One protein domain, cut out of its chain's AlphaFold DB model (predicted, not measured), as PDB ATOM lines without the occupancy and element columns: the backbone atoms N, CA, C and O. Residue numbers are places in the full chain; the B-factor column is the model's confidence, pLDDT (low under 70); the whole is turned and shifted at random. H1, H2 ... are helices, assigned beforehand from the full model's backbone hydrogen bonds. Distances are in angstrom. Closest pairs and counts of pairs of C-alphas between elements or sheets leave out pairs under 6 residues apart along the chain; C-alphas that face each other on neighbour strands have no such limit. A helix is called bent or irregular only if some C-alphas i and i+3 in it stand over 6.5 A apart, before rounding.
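What this domain is: This is residues 389 to 474 of the 477 residues of the protein "PEGA domain-containing protein" of Myxococcales bacterium (UniProt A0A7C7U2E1). What does the domain look like? Three longer helices, H1, H3 and H5, stand in a loose triangle round the middle, H1 and H5 on opposite sides of it, with short H2 packed on H5 and short H4 close to H5 and to the last residues of H3. The unnamed stretch 444 to 459 folds back into the body and passes between H1 and H5. What are its make-up and size? The printed part has 86 residues, is all helix, and has five named helices in the order H1 to H5 and no named strand. It is compact, with a radius of gyration of the C-alphas of 11.7 A and spans of 34 by 25 by 25 A.

How they stand to each other: How does the longest helix stand to its neighbours? H1, residues 389 to 402, touches no helix, but it and H3, residues 421 to 432, are near each other, with 7 pairs of C-alphas within 10 A. H1 and H2, residues 413 to 417, are close but not clearly touching; their closest C-alphas are those of Tyr 402 and Glu 415, 5.3 A apart. Which helices touch? H2 and H5, residues 460 to 472, touch, the closest C-alphas being those of Ser 416 and Val 466 at 6.2 A. H3, with residues 428 to 432 alone, and H4, residues 440 to 443, only just touch, with 3 pairs of C-alphas within 8 A, the closest those of Glu 428 and Met 440 at 5.9 A. How do H3 and H5 stand? They are close but not clearly touching, about perpendicular at 78 degrees, with the C-alphas of Trp 424 and Met 470 closest at 6.9 A. What do the backbones show? Every O i to N i+4 pair is within hydrogen-bond range in H1, H2 and H3, and 7 of 9 are in H5; H4 is too short for such a pair. H5 is irregular, with C-alphas 461 and 464 7.7 A apart.

Where its parts are: Where do the helices begin and end? H1 begins with C-alpha 389 at (-38.028, -17.115, -11.530), and H5 ends with C-alpha 472 at (-52.397, -4.968, 8.907). How long are they? From first to last C-alpha, H1 measures 19.8 A, H3 16.1 A and H5 19.6 A; H2 and H4 measure 6.0 A and 5.0 A.

The domain as a whole: How far does it reach? The two C-alphas farthest apart, those of Asp 405 and Gly 437, are 34.4 A apart. Is it unbroken, and how sure is the model? The printed part has no cut, and the link from H4 to H5 is long, with 16 residues. Mean pLDDT of the printed part is 89.6, with residues 435 to 436 under 70.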
ATOM      1  N   ARG A 389     -36.922 -16.876 -10.581       72.88
ATOM      2  CA  ARG A 389     -38.028 -17.115 -11.530       72.88
ATOM      3  C   ARG A 389     -39.403 -16.941 -10.892       72.88
ATOM      4  O   ARG A 389     -40.363 -16.585 -11.579       72.88
ATOM      5  N   TRP A 390     -39.532 -17.254  -9.605       86.62
ATOM      6  CA  TRP A 390     -40.750 -16.957  -8.856       86.62
ATOM      7  C   TRP A 390     -40.905 -15.443  -8.679       86.62
ATOM      8  O   TRP A 390     -41.939 -14.893  -9.048       86.62
ATOM      9  N   HIS A 391     -39.848 -14.774  -8.217       87.50
ATOM     10  CA  HIS A 391     -39.817 -13.332  -7.992       87.50
ATOM     11  C   HIS A 391     -40.171 -12.539  -9.251       87.50
ATOM     12  O   HIS A 391     -41.034 -11.668  -9.194       87.50
ATOM     13  N   ASP A 392     -39.552 -12.844 -10.390       83.50
ATOM     14  CA  ASP A 392     -39.750 -12.095 -11.633       83.50
ATOM     15  C   ASP A 392     -41.183 -12.238 -12.146       83.50
ATOM     16  O   ASP A 392     -41.797 -11.272 -12.598       83.50
ATOM     17  N   ARG A 393     -41.754 -13.439 -12.011       89.94
ATOM     18  CA  ARG A 393     -43.145 -13.714 -12.376       89.94
ATOM     19  C   ARG A 393     -44.121 -12.971 -11.474       89.94
ATOM     20  O   ARG A 393     -45.055 -12.359 -11.982       89.94
ATOM     21  N   VAL A 394     -43.915 -13.038 -10.159       92.88
ATOM     22  CA  VAL A 394     -44.766 -12.349  -9.181       92.88
ATOM     23  C   VAL A 394     -44.666 -10.841  -9.364       92.88
ATOM     24  O   VAL A 394     -45.692 -10.179  -9.417       92.88
ATOM     25  N   SER A 395     -43.459 -10.303  -9.539       92.81
ATOM     26  CA  SER A 395     -43.246  -8.873  -9.787       92.81
ATOM     27  C   SER A 395     -43.963  -8.416 -11.055       92.81
ATOM     28  O   SER A 395     -44.664  -7.410 -11.032       92.81
ATOM     29  N   ALA A 396     -43.850  -9.176 -12.151       88.38
ATOM     30  CA  ALA A 396     -44.544  -8.864 -13.396       88.38
ATOM     31  C   ALA A 396     -46.074  -8.898 -13.239       88.38
ATOM     32  O   ALA A 396     -46.753  -8.008 -13.744       88.38
ATOM     33  N   ASP A 397     -46.619  -9.894 -12.531       92.69
ATOM     34  CA  ASP A 397     -48.059 -10.003 -12.269       92.69
ATOM     35  C   ASP A 397     -48.566  -8.878 -11.351       92.69
ATOM     36  O   ASP A 397     -49.619  -8.296 -11.603       92.69
ATOM     37  N   MET A 398     -47.792  -8.524 -10.324       95.06
ATOM     38  CA  MET A 398     -48.098  -7.438  -9.394       95.06
ATOM     39  C   MET A 398     -48.109  -6.084 -10.103       95.06
ATOM     40  O   MET A 398     -49.101  -5.364 -10.011       95.06
ATOM     41  N   ILE A 399     -47.063  -5.767 -10.872       94.69
ATOM     42  CA  ILE A 399     -46.999  -4.540 -11.677       94.69
ATOM     43  C   ILE A 399     -48.172  -4.515 -12.660       94.69
ATOM     44  O   ILE A 399     -48.957  -3.578 -12.651       94.69
ATOM     45  N   ALA A 400     -48.392  -5.582 -13.436       91.12
ATOM     46  CA  ALA A 400     -49.466  -5.612 -14.433       91.12
ATOM     47  C   ALA A 400     -50.875  -5.379 -13.853       91.12
ATOM     48  O   ALA A 400     -51.764  -4.929 -14.578       91.12
ATOM     49  N   ARG A 401     -51.099  -5.709 -12.575       94.69
ATOM     50  CA  ARG A 401     -52.402  -5.566 -11.908       94.69
ATOM     51  C   ARG A 401     -52.554  -4.272 -11.122       94.69
ATOM     52  O   ARG A 401     -53.669  -3.753 -11.050       94.69
ATOM     53  N   TYR A 402     -51.485  -3.803 -10.485       95.69
ATOM     54  CA  TYR A 402     -51.570  -2.760  -9.463       95.69
ATOM     55  C   TYR A 402     -50.865  -1.459  -9.838       95.69
ATOM     56  O   TYR A 402     -51.260  -0.438  -9.286       95.69
ATOM     57  N   ASP A 403     -49.922  -1.465 -10.782       95.62
ATOM     58  CA  ASP A 403     -49.311  -0.248 -11.335       95.62
ATOM     59  C   ASP A 403     -50.323   0.459 -12.256       95.62
ATOM     60  O   ASP A 403     -50.525   0.101 -13.423       95.62
ATOM     61  N   ARG A 404     -51.049   1.426 -11.691       92.31
ATOM     62  CA  ARG A 404     -52.155   2.127 -12.359       92.31
ATOM     63  C   ARG A 404     -51.652   3.243 -13.247       92.31
ATOM     64  O   ARG A 404     -52.303   3.559 -14.246       92.31
ATOM     65  N   ASP A 405     -50.545   3.866 -12.868       91.38
ATOM     66  CA  ASP A 405     -49.957   4.957 -13.632       91.38
ATOM     67  C   ASP A 405     -48.961   4.473 -14.701       91.38
ATOM     68  O   ASP A 405     -48.544   5.259 -15.557       91.38
ATOM     69  N   SER A 406     -48.690   3.162 -14.739       93.00
ATOM     70  CA  SER A 406     -47.741   2.515 -15.646       93.00
ATOM     71  C   SER A 406     -46.316   3.055 -15.481       93.00
ATOM     72  O   SER A 406     -45.577   3.164 -16.470       93.00
ATOM     73  N   SER A 407     -45.934   3.422 -14.255       89.62
ATOM     74  CA  SER A 407     -44.578   3.856 -13.895       89.62
ATOM     75  C   SER A 407     -43.543   2.727 -14.017       89.62
ATOM     76  O   SER A 407     -42.338   2.987 -14.108       89.62
ATOM     77  N   GLY A 408     -44.004   1.477 -14.085       91.69
ATOM     78  CA  GLY A 408     -43.207   0.257 -14.076       91.69
ATOM     79  C   GLY A 408     -42.902  -0.252 -12.668       91.69
ATOM     80  O   GLY A 408     -42.147  -1.216 -12.537       91.69
ATOM     81  N   GLN A 409     -43.440   0.394 -11.632       94.44
ATOM     82  CA  GLN A 409     -43.297   0.024 -10.228       94.44
ATOM     83  C   GLN A 409     -44.612   0.286  -9.488       94.44
ATOM     84  O   GLN A 409     -45.436   1.071  -9.925       94.44
ATOM     85  N   ILE A 410     -44.801  -0.366  -8.345       94.81
ATOM     86  CA  ILE A 410     -45.872  -0.021  -7.408       94.81
ATOM     87  C   ILE A 410     -45.296   1.012  -6.441       94.81
ATOM     88  O   ILE A 410     -44.545   0.663  -5.519       94.81
ATOM     89  N   ASP A 411     -45.582   2.285  -6.695       94.94
ATOM     90  CA  ASP A 411     -44.945   3.418  -6.018       94.94
ATOM     91  C   ASP A 411     -45.930   4.457  -5.463       94.94
ATOM     92  O   ASP A 411     -45.520   5.350  -4.714       94.94
ATOM     93  N   GLN A 412     -47.230   4.289  -5.720       91.12
ATOM     94  CA  GLN A 412     -48.275   5.119  -5.130       91.12
ATOM     95  C   GLN A 412     -49.049   4.397  -4.023       91.12
ATOM     96  O   GLN A 412     -49.324   3.194  -4.066       91.12
ATOM     97  N   LEU A 413     -49.513   5.170  -3.033       90.62
ATOM     98  CA  LEU A 413     -50.301   4.634  -1.920       90.62
ATOM     99  C   LEU A 413     -51.564   3.911  -2.409       90.62
ATOM    100  O   LEU A 413     -51.806   2.775  -2.006       90.62
ATOM    101  N   SER A 414     -52.293   4.500  -3.361       91.94
ATOM    102  CA  SER A 414     -53.517   3.909  -3.918       91.94
ATOM    103  C   SER A 414     -53.305   2.576  -4.639       91.94
ATOM    104  O   SER A 414     -54.253   1.804  -4.778       91.94
ATOM    105  N   GLU A 415     -52.095   2.313  -5.130       94.44
ATOM    106  CA  GLU A 415     -51.742   1.058  -5.799       94.44
ATOM    107  C   GLU A 415     -51.480  -0.029  -4.764       94.44
ATOM    108  O   GLU A 415     -52.090  -1.094  -4.813       94.44
ATOM    109  N   SER A 416     -50.663   0.280  -3.752       92.88
ATOM    110  CA  SER A 416     -50.400  -0.636  -2.640       92.88
ATOM    111  C   SER A 416     -51.648  -0.947  -1.802       92.88
ATOM    112  O   SER A 416     -51.832  -2.082  -1.365       92.88
ATOM    113  N   GLU A 417     -52.544   0.028  -1.612       91.62
ATOM    114  CA  GLU A 417     -53.802  -0.145  -0.875       91.62
ATOM    115  C   GLU A 417     -54.827  -0.985  -1.641       91.62
ATOM    116  O   GLU A 417     -55.679  -1.628  -1.025       91.62
ATOM    117  N   ALA A 418     -54.738  -1.021  -2.975       93.19
ATOM    118  CA  ALA A 418     -55.589  -1.875  -3.799       93.19
ATOM    119  C   ALA A 418     -55.261  -3.370  -3.631       93.19
ATOM    120  O   ALA A 418     -56.074  -4.227  -3.987       93.19
ATOM    121  N   ILE A 419     -54.094  -3.699  -3.068       95.69
ATOM    122  CA  ILE A 419     -53.656  -5.075  -2.848       95.69
ATOM    123  C   ILE A 419     -54.326  -5.613  -1.586       95.69
ATOM    124  O   ILE A 419     -54.033  -5.219  -0.455       95.69
ATOM    125  N   SER A 420     -55.250  -6.549  -1.783       95.12
ATOM    126  CA  SER A 420     -55.995  -7.142  -0.675       95.12
ATOM    127  C   SER A 420     -55.108  -7.998   0.239       95.12
ATOM    128  O   SER A 420     -54.175  -8.666  -0.209       95.12
ATOM    129  N   CYS A 421     -55.484  -8.113   1.516       95.06
ATOM    130  CA  CYS A 421     -54.810  -9.026   2.447       95.06
ATOM    131  C   CYS A 421     -54.893 -10.502   2.043       95.06
ATOM    132  O   CYS A 421     -54.158 -11.327   2.581       95.06
ATOM    133  N   ARG A 422     -55.813 -10.880   1.147       93.69
ATOM    134  CA  ARG A 422     -55.832 -12.232   0.580       93.69
ATOM    135  C   ARG A 422     -54.613 -12.446  -0.314       93.69
ATOM    136  O   ARG A 422     -53.909 -13.424  -0.112       93.69
ATOM    137  N   VAL A 423     -54.350 -11.504  -1.218       94.75
ATOM    138  CA  VAL A 423     -53.208 -11.552  -2.140       94.75
ATOM    139  C   VAL A 423     -51.903 -11.550  -1.356       94.75
ATOM    140  O   VAL A 423     -51.073 -12.420  -1.575       94.75
ATOM    141  N   TRP A 424     -51.764 -10.667  -0.365       94.62
ATOM    142  CA  TRP A 424     -50.582 -10.645   0.498       94.62
ATOM    143  C   TRP A 424     -50.313 -11.986   1.191       94.62
ATOM    144  O   TRP A 424     -49.192 -12.480   1.161       94.62
ATOM    145  N   ARG A 425     -51.346 -12.614   1.765       93.88
ATOM    146  CA  ARG A 425     -51.213 -13.920   2.433       93.88
ATOM    147  C   ARG A 425     -50.985 -15.079   1.465       93.88
ATOM    148  O   ARG A 425     -50.393 -16.079   1.858       93.88
ATOM    149  N   GLU A 426     -51.496 -14.991   0.241       91.69
ATOM    150  CA  GLU A 426     -51.217 -15.969  -0.816       91.69
ATOM    151  C   GLU A 426     -49.765 -15.843  -1.286       91.69
ATOM    152  O   GLU A 426     -49.082 -16.857  -1.362       91.69
ATOM    153  N   LEU A 427     -49.261 -14.621  -1.481       93.06
ATOM    154  CA  LEU A 427     -47.859 -14.373  -1.820       93.06
ATOM    155  C   LEU A 427     -46.900 -14.833  -0.725       93.06
ATOM    156  O   LEU A 427     -45.909 -15.478  -1.049       93.06
ATOM    157  N   GLU A 428     -47.206 -14.557   0.547       91.56
ATOM    158  CA  GLU A 428     -46.415 -15.069   1.674       91.56
ATOM    159  C   GLU A 428     -46.405 -16.599   1.673       91.56
ATOM    160  O   GLU A 428     -45.351 -17.214   1.725       91.56
ATOM    161  N   ARG A 429     -47.575 -17.234   1.535       87.62
ATOM    162  CA  ARG A 429     -47.682 -18.699   1.514       87.62
ATOM    163  C   ARG A 429     -46.909 -19.316   0.357       87.62
ATOM    164  O   ARG A 429     -46.302 -20.374   0.527       87.62
ATOM    165  N   ASP A 430     -46.995 -18.697  -0.815       84.06
ATOM    166  CA  ASP A 430     -46.226 -19.116  -1.970       84.06
ATOM    167  C   ASP A 430     -44.745 -18.964  -1.637       84.06
ATOM    168  O   ASP A 430     -44.052 -19.969  -1.645       84.06
ATOM    169  N   PHE A 431     -44.283 -17.778  -1.235       87.12
ATOM    170  CA  PHE A 431     -42.899 -17.513  -0.831       87.12
ATOM    171  C   PHE A 431     -42.363 -18.523   0.203       87.12
ATOM    172  O   PHE A 431     -41.292 -19.099   0.001       87.12
ATOM    173  N   ASP A 432     -43.143 -18.821   1.241       81.62
ATOM    174  CA  ASP A 432     -42.840 -19.797   2.293       81.62
ATOM    175  C   ASP A 432     -42.662 -21.218   1.753       81.62
ATOM    176  O   ASP A 432     -41.830 -21.986   2.251       81.62
ATOM    177  N   ALA A 433     -43.402 -21.593   0.703       72.94
ATOM    178  CA  ALA A 433     -43.224 -22.882   0.035       72.94
ATOM    179  C   ALA A 433     -41.832 -23.027  -0.607       72.94
ATOM    180  O   ALA A 433     -41.427 -24.142  -0.939       72.94
ATOM    181  N   GLY A 434     -41.104 -21.916  -0.743       70.19
ATOM    182  CA  GLY A 434     -39.732 -21.816  -1.215       70.19
ATOM    183  C   GLY A 434     -38.655 -22.292  -0.251       70.19
ATOM    184  O   GLY A 434     -37.533 -22.557  -0.676       70.19
ATOM    185  N   GLY A 435     -38.974 -22.401   1.043       62.91
ATOM    186  CA  GLY A 435     -38.051 -22.952   2.041       62.91
ATOM    187  C   GLY A 435     -36.869 -22.044   2.402       62.91
ATOM    188  O   GLY A 435     -35.845 -22.528   2.875       62.91
ATOM    189  N   LEU A 436     -36.977 -20.723   2.204       67.44
ATOM    190  CA  LEU A 436     -35.904 -19.777   2.556       67.44
ATOM    191  C   LEU A 436     -35.794 -19.500   4.067       67.44
ATOM    192  O   LEU A 436     -34.795 -18.929   4.503       67.44
ATOM    193  N   GLY A 437     -36.791 -19.906   4.864       70.31
ATOM    194  CA  GLY A 437     -36.776 -19.762   6.327       70.31
ATOM    195  C   GLY A 437     -36.774 -18.308   6.814       70.31
ATOM    196  O   GLY A 437     -36.348 -18.031   7.933       70.31
ATOM    197  N   LEU A 438     -37.206 -17.385   5.961       78.88
ATOM    198  CA  LEU A 438     -37.402 -15.967   6.240       78.88
ATOM    199  C   LEU A 438     -38.830 -15.626   5.825       78.88
ATOM    200  O   LEU A 438     -39.310 -16.217   4.862       78.88
ATOM    201  N   SER A 439     -39.470 -14.670   6.493       87.81
ATOM    202  CA  SER A 439     -40.688 -14.069   5.952       87.81
ATOM    203  C   SER A 439     -40.370 -13.272   4.695       87.81
ATOM    204  O   SER A 439     -39.271 -12.723   4.538       87.81
ATOM    205  N   MET A 440     -41.352 -13.147   3.809       91.81
ATOM    206  CA  MET A 440     -41.270 -12.307   2.615       91.81
ATOM    207  C   MET A 440     -40.926 -10.862   2.994       91.81
ATOM    208  O   MET A 440     -40.096 -10.215   2.353       91.81
ATOM    209  N   VAL A 441     -41.521 -10.384   4.090       92.75
ATOM    210  CA  VAL A 441     -41.263  -9.076   4.697       92.75
ATOM    211  C   VAL A 441     -39.775  -8.868   4.964       92.75
ATOM    212  O   VAL A 441     -39.209  -7.861   4.538       92.75
ATOM    213  N   ARG A 442     -39.135  -9.800   5.674       88.69
ATOM    214  CA  ARG A 442     -37.721  -9.687   6.041       88.69
ATOM    215  C   ARG A 442     -36.808  -9.942   4.849       88.69
ATOM    216  O   ARG A 442     -35.770  -9.306   4.719       88.69
ATOM    217  N   TYR A 443     -37.199 -10.863   3.975       87.44
ATOM    218  CA  TYR A 443     -36.419 -11.250   2.811       87.44
ATOM    219  C   TYR A 443     -36.249 -10.108   1.805       87.44
ATOM    220  O   TYR A 443     -35.142  -9.836   1.345       87.44
ATOM    221  N   PHE A 444     -37.347  -9.431   1.472       92.69
ATOM    222  CA  PHE A 444     -37.335  -8.303   0.540       92.69
ATOM    223  C   PHE A 444     -36.963  -6.978   1.207       92.69
ATOM    224  O   PHE A 444     -36.810  -5.954   0.537       92.69
ATOM    225  N   GLY A 445     -36.813  -6.997   2.529       90.12
ATOM    226  CA  GLY A 445     -36.583  -5.815   3.325       90.12
ATOM    227  C   GLY A 445     -37.754  -4.853   3.230       90.12
ATOM    228  O   GLY A 445     -37.565  -3.687   2.920       90.12
ATOM    229  N   PHE A 446     -38.966  -5.271   3.560       93.44
ATOM    230  CA  PHE A 446     -40.048  -4.337   3.869       93.44
ATOM    231  C   PHE A 446     -39.916  -3.784   5.302       93.44
ATOM    232  O   PHE A 446     -40.166  -2.602   5.521       93.44
ATOM    233  N   ASP A 447     -39.369  -4.571   6.234       89.38
ATOM    234  CA  ASP A 447     -39.254  -4.276   7.680       89.38
ATOM    235  C   ASP A 447     -38.213  -3.228   8.120       89.38
ATOM    236  O   ASP A 447     -38.142  -2.883   9.296       89.38
ATOM    237  N   GLY A 448     -37.367  -2.730   7.225       87.12
ATOM    238  CA  GLY A 448     -36.245  -1.847   7.578       87.12
ATOM    239  C   GLY A 448     -34.856  -2.443   7.315       87.12
ATOM    240  O   GLY A 448     -33.897  -1.678   7.224       87.12
ATOM    241  N   THR A 449     -34.747  -3.757   7.068       85.75
ATOM    242  CA  THR A 449     -33.502  -4.453   6.673       85.75
ATOM    243  C   THR A 449     -32.955  -4.039   5.288       85.75
ATOM    244  O   THR A 449     -33.327  -3.005   4.726       85.75
ATOM    245  N   GLU A 450     -31.992  -4.771   4.735       87.19
ATOM    246  CA  GLU A 450     -31.420  -4.459   3.424       87.19
ATOM    247  C   GLU A 450     -32.491  -4.561   2.323       87.19
ATOM    248  O   GLU A 450     -33.218  -5.547   2.242       87.19
ATOM    249  N   TRP A 451     -32.639  -3.507   1.512       88.56
ATOM    250  CA  TRP A 451     -33.673  -3.451   0.476       88.56
ATOM    251  C   TRP A 451     -33.287  -4.330  -0.710       88.56
ATOM    252  O   TRP A 451     -32.264  -4.082  -1.350       88.56
ATOM    253  N   HIS A 452     -34.135  -5.299  -1.045       83.75
ATOM    254  CA  HIS A 452     -33.922  -6.124  -2.227       83.75
ATOM    255  C   HIS A 452     -34.312  -5.345  -3.502       83.75
ATOM    256  O   HIS A 452     -35.414  -4.792  -3.569       83.75
ATOM    257  N   PRO A 453     -33.461  -5.298  -4.545       80.19
ATOM    258  CA  PRO A 453     -33.808  -4.661  -5.814       80.19
ATOM    259  C   PRO A 453     -35.110  -5.223  -6.400       80.19
ATOM    260  O   PRO A 453     -35.308  -6.438  -6.406       80.19
ATOM    261  N   ASN A 454     -35.986  -4.339  -6.892       80.62
ATOM    262  CA  ASN A 454     -37.291  -4.677  -7.474       80.62
ATOM    263  C   ASN A 454     -38.185  -5.567  -6.595       80.62
ATOM    264  O   ASN A 454     -38.956  -6.336  -7.153       80.62
ATOM    265  N   ALA A 455     -38.088  -5.471  -5.262       90.75
ATOM    266  CA  ALA A 455     -38.861  -6.253  -4.294       90.75
ATOM    267  C   ALA A 455     -40.340  -6.398  -4.690       90.75
ATOM    268  O   ALA A 455     -41.141  -5.518  -4.394       90.75
ATOM    269  N   LEU A 456     -40.691  -7.493  -5.374       94.25
ATOM    270  CA  LEU A 456     -42.044  -7.783  -5.872       94.25
ATOM    271  C   LEU A 456     -42.656  -6.674  -6.754       94.25
ATOM    272  O   LEU A 456     -43.877  -6.552  -6.844       94.25
ATOM    273  N   GLY A 457     -41.815  -5.863  -7.399       93.31
ATOM    274  CA  GLY A 457     -42.225  -4.732  -8.234       93.31
ATOM    275  C   GLY A 457     -42.487  -3.416  -7.492       93.31
ATOM    276  O   GLY A 457     -42.904  -2.453  -8.126       93.31
ATOM    277  N   PHE A 458     -42.237  -3.329  -6.182       96.25
ATOM    278  CA  PHE A 458     -42.420  -2.088  -5.420       96.25
ATOM    279  C   PHE A 458     -41.228  -1.137  -5.539       96.25
ATOM    280  O   PHE A 458     -40.071  -1.565  -5.584       96.25
ATOM    281  N   ALA A 459     -41.500   0.170  -5.495       92.94
ATOM    282  CA  ALA A 459     -40.450   1.174  -5.371       92.94
ATOM    283  C   ALA A 459     -39.903   1.252  -3.940       92.94
ATOM    284  O   ALA A 459     -40.643   1.217  -2.955       92.94
ATOM    285  N   ARG A 460     -38.583   1.454  -3.812       91.75
ATOM    286  CA  ARG A 460     -37.902   1.570  -2.506       91.75
ATOM    287  C   ARG A 460     -38.459   2.698  -1.640       91.75
ATOM    288  O   ARG A 460     -38.498   2.573  -0.418       91.75
ATOM    289  N   THR A 461     -38.861   3.801  -2.260       88.38
ATOM    290  CA  THR A 461     -39.472   4.956  -1.586       88.38
ATOM    291  C   THR A 461     -40.813   4.607  -0.942       88.38
ATOM    292  O   THR A 461     -41.171   5.215   0.061       88.38
ATOM    293  N   HIS A 462     -41.512   3.593  -1.463       93.31
ATOM    294  CA  HIS A 462     -42.835   3.173  -1.001       93.31
ATOM    295  C   HIS A 462     -42.811   2.029   0.025       93.31
ATOM    296  O   HIS A 462     -43.837   1.620   0.568       93.31
ATOM    297  N   ARG A 463     -41.608   1.547   0.355       92.88
ATOM    298  CA  ARG A 463     -41.334   0.463   1.305       92.88
ATOM    299  C   ARG A 463     -42.140   0.549   2.605       92.88
ATOM    300  O   ARG A 463     -42.749  -0.438   3.007       92.88
ATOM    301  N   SER A 464     -42.114   1.696   3.285       87.81
ATOM    302  CA  SER A 464     -42.724   1.840   4.614       87.81
ATOM    303  C   SER A 464     -44.250   1.747   4.575       87.81
ATOM    304  O   SER A 464     -44.841   1.152   5.470       87.81
ATOM    305  N   ALA A 465     -44.881   2.283   3.528       90.12
ATOM    306  CA  ALA A 465     -46.330   2.204   3.352       90.12
ATOM    307  C   ALA A 465     -46.782   0.759   3.091       90.12
ATOM    308  O   ALA A 465     -47.736   0.276   3.698       90.12
ATOM    309  N   VAL A 466     -46.039   0.044   2.242       95.00
ATOM    310  CA  VAL A 466     -46.285  -1.374   1.954       95.00
ATOM    311  C   VAL A 466     -46.107  -2.220   3.210       95.00
ATOM    312  O   VAL A 466     -46.953  -3.059   3.503       95.00
ATOM    313  N   PHE A 467     -45.054  -1.969   3.992       94.94
ATOM    314  CA  PHE A 467     -44.814  -2.705   5.229       94.94
ATOM    315  C   PHE A 467     -45.949  -2.529   6.245       94.94
ATOM    316  O   PHE A 467     -46.427  -3.522   6.789       94.94
ATOM    317  N   GLU A 468     -46.448  -1.307   6.456       91.44
ATOM    318  CA  GLU A 468     -47.623  -1.094   7.313       91.44
ATOM    319  C   GLU A 468     -48.858  -1.837   6.788       91.44
ATOM    320  O   GLU A 468     -49.593  -2.443   7.568       91.44
ATOM    321  N   LYS A 469     -49.043  -1.916   5.464       92.56
ATOM    322  CA  LYS A 469     -50.140  -2.705   4.896       92.56
ATOM    323  C   LYS A 469     -49.987  -4.206   5.148       92.56
ATOM    324  O   LYS A 469     -50.946  -4.882   5.518       92.56
ATOM    325  N   MET A 470     -48.782  -4.738   4.975       94.50
ATOM    326  CA  MET A 470     -48.472  -6.141   5.258       94.50
ATOM    327  C   MET A 470     -48.700  -6.470   6.741       94.50
ATOM    328  O   MET A 470     -49.299  -7.500   7.063       94.50
ATOM    329  N   LYS A 471     -48.335  -5.543   7.635       93.50
ATOM    330  CA  LYS A 471     -48.596  -5.624   9.075       93.50
ATOM    331  C   LYS A 471     -50.086  -5.720   9.397       93.50
ATOM    332  O   LYS A 471     -50.458  -6.579  10.197       93.50
ATOM    333  N   GLU A 472     -50.929  -4.892   8.776       93.31
ATOM    334  CA  GLU A 472     -52.397  -4.968   8.907       93.31
ATOM    335  C   GLU A 472     -52.952  -6.323   8.449       93.31
ATOM    336  O   GLU A 472     -53.932  -6.825   8.997       93.31
ATOM    337  N   CYS A 473     -52.308  -6.938   7.456       94.06
ATOM    338  CA  CYS A 473     -52.685  -8.244   6.927       94.06
ATOM    339  C   CYS A 473     -52.154  -9.434   7.748       94.06
ATOM    340  O   CYS A 473     -52.411 -10.582   7.373       94.06
ATOM    341  N   GLY A 474     -51.454  -9.179   8.860       93.00
ATOM    342  CA  GLY A 474     -50.902 -10.202   9.750       93.00
ATOM    343  C   GLY A 474     -49.575 -10.804   9.283       93.00
ATOM    344  O   GLY A 474     -49.221 -11.884   9.743       93.00
TER     345      GLY A 474